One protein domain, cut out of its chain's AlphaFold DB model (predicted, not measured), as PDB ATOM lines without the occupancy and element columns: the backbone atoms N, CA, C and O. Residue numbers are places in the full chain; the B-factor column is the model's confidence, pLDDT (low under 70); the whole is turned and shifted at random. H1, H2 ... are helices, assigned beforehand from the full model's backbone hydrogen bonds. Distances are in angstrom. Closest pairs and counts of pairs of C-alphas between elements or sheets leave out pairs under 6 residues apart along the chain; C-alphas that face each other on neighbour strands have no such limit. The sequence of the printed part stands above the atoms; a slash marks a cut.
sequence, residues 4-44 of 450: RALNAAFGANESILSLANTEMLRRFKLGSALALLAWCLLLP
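AT A GLANCE: This is residues 4 to 44 of the 450 residues of an uncharacterized protein of Verticillium dahliae (UniProt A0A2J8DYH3). Three short helices, H1, H2 and H3, cluster by the first part of a longer helix, H4, whose far end and residues 41 to 44 make the length. H3 crosses at one end, about perpendicular to H1. The printed part has 41 residues, with four named helices in the order H1, H2, H3, H4 and no named strand: all helix. It is compact, radius of gyration of the C-alphas 9.5 A, yet elongated, spanning 30 by 17 by 12 A.

HOW THE PARTS SIT: H1, residues 4 to 11, touches H2, residues 16 to 20; their closest C-alphas, Ala 8 and Ser 18, are 5.4 A apart. H1 touches H3, residues 22 to 27, about perpendicular at 79 degrees; the closest C-alphas, Ala 5 and Met 24, are 5.1 A apart. H2 touches H4, residues 29 to 40; the closest C-alphas, Leu 19 and Ser 32, are 6.7 A apart. H1 and H4 are close but not clearly touching, at a shallow tilt of 26 degrees, the same way; the closest C-alphas, Ala 9 and Gly 31, are 7.6 A apart. Every O i to N i+4 pair is within hydrogen-bond range in H1, H3 and H4; H2 has 0 of 1, but 2 of 2 O i to N i+3 pairs.

IN THESE COORDINATES: H1 begins at C-alpha 4 (174.452, 156.171, 218.884) and measures 10.3 A from first to last C-alpha, H2 7.6 A, H3 8.6 A. H4 measures 16.6 A and ends at C-alpha 40 (197.538, 160.330, 213.461).

THE WHOLE: The C-alphas farthest apart, Arg 4 and Pro 44, are 31.0 A apart. The printed part has no cut, and its three links are tight. Mean pLDDT of the printed part is 78.5; residue 44 is under 70.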
ATOM      1  N   ARG A   4     173.304 157.066 219.114       75.31
ATOM      2  CA  ARG A   4     174.452 156.171 218.884       75.31
ATOM      3  C   ARG A   4     175.618 156.870 218.187       75.31
ATOM      4  O   ARG A   4     176.763 156.652 218.570       75.31
ATOM      5  N   ALA A   5     175.338 157.721 217.200       73.38
ATOM      6  CA  ALA A   5     176.369 158.502 216.517       73.38
ATOM      7  C   ALA A   5     176.995 159.555 217.445       73.38
ATOM      8  O   ALA A   5     178.198 159.790 217.381       73.38
ATOM      9  N   LEU A   6     176.194 160.153 218.333       78.31
ATOM     10  CA  LEU A   6     176.683 161.109 219.330       78.31
ATOM     11  C   LEU A   6     177.565 160.422 220.385       78.31
ATOM     12  O   LEU A   6     178.649 160.910 220.681       78.31
ATOM     13  N   ASN A   7     177.146 159.255 220.888       80.25
ATOM     14  CA  ASN A   7     177.945 158.474 221.835       80.25
ATOM     15  C   ASN A   7     179.281 158.012 221.222       80.25
ATOM     16  O   ASN A   7     180.316 158.052 221.877       80.25
ATOM     17  N   ALA A   8     179.280 157.638 219.938       75.44
ATOM     18  CA  ALA A   8     180.508 157.295 219.219       75.44
ATOM     19  C   ALA A   8     181.443 158.500 219.025       75.44
ATOM     20  O   ALA A   8     182.654 158.344 219.140       75.44
ATOM     21  N   ALA A   9     180.896 159.702 218.806       76.06
ATOM     22  CA  ALA A   9     181.695 160.921 218.695       76.06
ATOM     23  C   ALA A   9     182.401 161.284 220.015       76.06
ATOM     24  O   ALA A   9     183.560 161.683 219.983       76.06
ATOM     25  N   PHE A  10     181.743 161.099 221.167       78.94
ATOM     26  CA  PHE A  10     182.383 161.274 222.479       78.94
ATOM     27  C   PHE A  10     183.366 160.139 222.811       78.94
ATOM     28  O   PHE A  10     184.408 160.387 223.412       78.94
ATOM     29  N   GLY A  11     183.089 158.909 222.364       78.69
ATOM     30  CA  GLY A  11     183.983 157.759 222.539       78.69
ATOM     31  C   GLY A  11     185.286 157.820 221.726       78.69
ATOM     32  O   GLY A  11     186.242 157.120 222.072       78.69
ATOM     33  N   ALA A  12     185.345 158.656 220.680       77.44
ATOM     34  CA  ALA A  12     186.510 158.831 219.799       77.44
ATOM     35  C   ALA A  12     187.740 159.428 220.487       77.44
ATOM     36  O   ALA A  12     188.850 159.240 219.991       77.44
ATOM     37  N   ASN A  13     187.558 160.093 221.630       75.25
ATOM     38  CA  ASN A  13     188.662 160.567 222.462       75.25
ATOM     39  C   ASN A  13     189.353 159.424 223.226       75.25
ATOM     40  O   ASN A  13     190.569 159.412 223.356       75.25
ATOM     41  N   GLU A  14     188.577 158.446 223.696       77.56
ATOM     42  CA  GLU A  14     189.061 157.375 224.577       77.56
ATOM     43  C   GLU A  14     189.466 156.109 223.810       77.56
ATOM     44  O   GLU A  14     190.263 155.306 224.290       77.56
ATOM     45  N   SER A  15     188.902 155.878 222.617       77.31
ATOM     46  CA  SER A  15     189.137 154.635 221.876       77.31
ATOM     47  C   SER A  15     189.100 154.812 220.360       77.31
ATOM     48  O   SER A  15     188.114 155.284 219.787       77.31
ATOM     49  N   ILE A  16     190.138 154.314 219.680       75.81
ATOM     50  CA  ILE A  16     190.237 154.346 218.213       75.81
ATOM     51  C   ILE A  16     189.171 153.475 217.525       75.81
ATOM     52  O   ILE A  16     188.824 153.694 216.372       75.81
ATOM     53  N   LEU A  17     188.600 152.500 218.238       76.00
ATOM     54  CA  LEU A  17     187.563 151.607 217.708       76.00
ATOM     55  C   LEU A  17     186.211 152.311 217.529       76.00
ATOM     56  O   LEU A  17     185.417 151.913 216.679       76.00
ATOM     57  N   SER A  18     185.948 153.384 218.277       75.50
ATOM     58  CA  SER A  18     184.712 154.164 218.131       75.50
ATOM     59  C   SER A  18     184.663 154.978 216.823       75.50
ATOM     60  O   SER A  18     183.572 155.222 216.300       75.50
ATOM     61  N   LEU A  19     185.830 155.290 216.230       71.38
ATOM     62  CA  LEU A  19     185.965 155.878 214.890       71.38
ATOM     63  C   LEU A  19     185.475 154.942 213.783       71.38
ATOM     64  O   LEU A  19     185.102 155.425 212.721       71.38
ATOM     65  N   ALA A  20     185.434 153.625 214.013       74.12
ATOM     66  CA  ALA A  20     184.954 152.643 213.039       74.12
ATOM     67  C   ALA A  20     183.413 152.540 212.979       74.12
ATOM     68  O   ALA A  20     182.872 151.717 212.235       74.12
ATOM     69  N   ASN A  21     182.674 153.368 213.733       80.50
ATOM     70  CA  ASN A  21     181.216 153.383 213.666       80.50
ATOM     71  C   ASN A  21     180.730 153.937 212.313       80.50
ATOM     72  O   ASN A  21     180.858 155.123 211.999       80.50
ATOM     73  N   THR A  22     180.099 153.068 211.525       76.62
ATOM     74  CA  THR A  22     179.603 153.368 210.173       76.62
ATOM     75  C   THR A  22     178.585 154.512 210.128       76.62
ATOM     76  O   THR A  22     178.515 155.233 209.128       76.62
ATOM     77  N   GLU A  23     177.817 154.727 211.202       77.69
ATOM     78  CA  GLU A  23     176.850 155.826 211.280       77.69
ATOM     79  C   GLU A  23     177.545 157.183 211.488       77.69
ATOM     80  O   GLU A  23     177.153 158.180 210.874       77.69
ATOM     81  N   MET A  24     178.626 157.206 212.277       76.50
ATOM     82  CA  MET A  24     179.464 158.384 212.511       76.50
ATOM     83  C   MET A  24     180.230 158.776 211.237       76.50
ATOM     84  O   MET A  24     180.144 159.929 210.814       76.50
ATOM     85  N   LEU A  25     180.854 157.812 210.548       77.56
ATOM     86  CA  LEU A  25     181.563 158.044 209.279       77.56
ATOM     87  C   LEU A  25     180.657 158.603 208.171       77.56
ATOM     88  O   LEU A  25     181.069 159.469 207.400       77.56
ATOM     89  N   ARG A  26     179.412 158.115 208.063       79.75
ATOM     90  CA  ARG A  26     178.492 158.553 207.001       79.75
ATOM     91  C   ARG A  26     177.808 159.880 207.307       79.75
ATOM     92  O   ARG A  26     177.616 160.672 206.382       79.75
ATOM     93  N   ARG A  27     177.415 160.121 208.564       78.75
ATOM     94  CA  ARG A  27     176.599 161.290 208.941       78.75
ATOM     95  C   ARG A  27     177.391 162.443 209.555       78.75
ATOM     96  O   ARG A  27     176.906 163.567 209.514       78.75
ATOM     97  N   PHE A  28     178.594 162.201 210.076       80.62
ATOM     98  CA  PHE A  28     179.427 163.201 210.750       80.62
ATOM     99  C   PHE A  28     180.854 163.217 210.178       80.62
ATOM    100  O   PHE A  28     181.849 162.970 210.862       80.62
ATOM    101  N   LYS A  29     180.939 163.494 208.870       79.06
ATOM    102  CA  LYS A  29     182.173 163.404 208.067       79.06
ATOM    103  C   LYS A  29     183.300 164.305 208.583       79.06
ATOM    104  O   LYS A  29     184.439 163.859 208.671       79.06
ATOM    105  N   LEU A  30     182.974 165.546 208.959       82.00
ATOM    106  CA  LEU A  30     183.961 166.532 209.414       82.00
ATOM    107  C   LEU A  30     184.583 166.138 210.762       82.00
ATOM    108  O   LEU A  30     185.801 166.155 210.907       82.00
ATOM    109  N   GLY A  31     183.760 165.722 211.729       79.88
ATOM    110  CA  GLY A  31     184.261 165.285 213.034       79.88
ATOM    111  C   GLY A  31     185.033 163.971 212.973       79.88
ATOM    112  O   GLY A  31     186.024 163.820 213.676       79.88
ATOM    113  N   SER A  32     184.644 163.052 212.082       79.62
ATOM    114  CA  SER A  32     185.394 161.808 211.855       79.62
ATOM    115  C   SER A  32     186.789 162.081 211.277       79.62
ATOM    116  O   SER A  32     187.762 161.474 211.712       79.62
ATOM    117  N   ALA A  33     186.903 163.028 210.337       83.81
ATOM    118  CA  ALA A  33     188.187 163.435 209.764       83.81
ATOM    119  C   ALA A  33     189.102 164.123 210.795       83.81
ATOM    120  O   ALA A  33     190.287 163.803 210.865       83.81
ATOM    121  N   LEU A  34     188.555 165.021 211.623       84.81
ATOM    122  CA  LEU A  34     189.308 165.684 212.695       84.81
ATOM    123  C   LEU A  34     189.816 164.692 213.746       84.81
ATOM    124  O   LEU A  34     190.977 164.762 214.139       84.81
ATOM    125  N   ALA A  35     188.974 163.745 214.164       82.75
ATOM    126  CA  ALA A  35     189.361 162.727 215.132       82.75
ATOM    127  C   ALA A  35     190.424 161.764 214.568       82.75
ATOM    128  O   ALA A  35     191.367 161.422 215.275       82.75
ATOM    129  N   LEU A  36     190.345 161.387 213.286       83.69
ATOM    130  CA  LEU A  36     191.377 160.573 212.634       83.69
ATOM    131  C   LEU A  36     192.723 161.312 212.563       83.69
ATOM    132  O   LEU A  36     193.752 160.733 212.900       83.69
ATOM    133  N   LEU A  37     192.721 162.596 212.192       85.38
ATOM    134  CA  LEU A  37     193.935 163.419 212.179       85.38
ATOM    135  C   LEU A  37     194.547 163.569 213.578       85.38
ATOM    136  O   LEU A  37     195.761 163.447 213.717       85.38
ATOM    137  N   ALA A  38     193.724 163.773 214.611       85.50
ATOM    138  CA  ALA A  38     194.188 163.860 215.996       85.50
ATOM    139  C   ALA A  38     194.881 162.566 216.456       85.50
ATOM    140  O   ALA A  38     195.947 162.624 217.065       85.50
ATOM    141  N   TRP A  39     194.343 161.399 216.090       84.25
ATOM    142  CA  TRP A  39     194.994 160.113 216.354       84.25
ATOM    143  C   TRP A  39     196.267 159.902 215.519       84.25
ATOM    144  O   TRP A  39     197.239 159.341 216.023       84.25
ATOM    145  N   CYS A  40     196.323 160.396 214.278       81.75
ATOM    146  CA  CYS A  40     197.538 160.330 213.461       81.75
ATOM    147  C   CYS A  40     198.693 161.178 214.017       81.75
ATOM    148  O   CYS A  40     199.849 160.811 213.822       81.75
ATOM    149  N   LEU A  41     198.404 162.263 214.743       82.06
ATOM    150  CA  LEU A  41     199.424 163.082 215.411       82.06
ATOM    151  C   LEU A  41     200.100 162.363 216.592       82.06
ATOM    152  O   LEU A  41     201.192 162.761 216.988       82.06
ATOM    153  N   LEU A  42     199.492 161.298 217.127       76.56
ATOM    154  CA  LEU A  42     200.042 160.494 218.228       76.56
ATOM    155  C   LEU A  42     200.885 159.294 217.745       76.56
ATOM    156  O   LEU A  42     201.652 158.732 218.524       76.56
ATOM    157  N   LEU A  43     200.803 158.918 216.460       73.06
ATOM    158  CA  LEU A  43     201.593 157.827 215.857       73.06
ATOM    159  C   LEU A  43     203.126 158.017 215.907       73.06
ATOM    160  O   LEU A  43     203.817 157.011 216.091       73.06
ATOM    161  N   PRO A  44     203.696 159.237 215.786       67.94
ATOM    162  CA  PRO A  44     205.149 159.430 215.816       67.94
ATOM    163  C   PRO A  44     205.816 158.999 217.129       67.94
ATOM    164  O   PRO A  44     207.010 158.725 217.137       67.94
TER     165      PRO A  44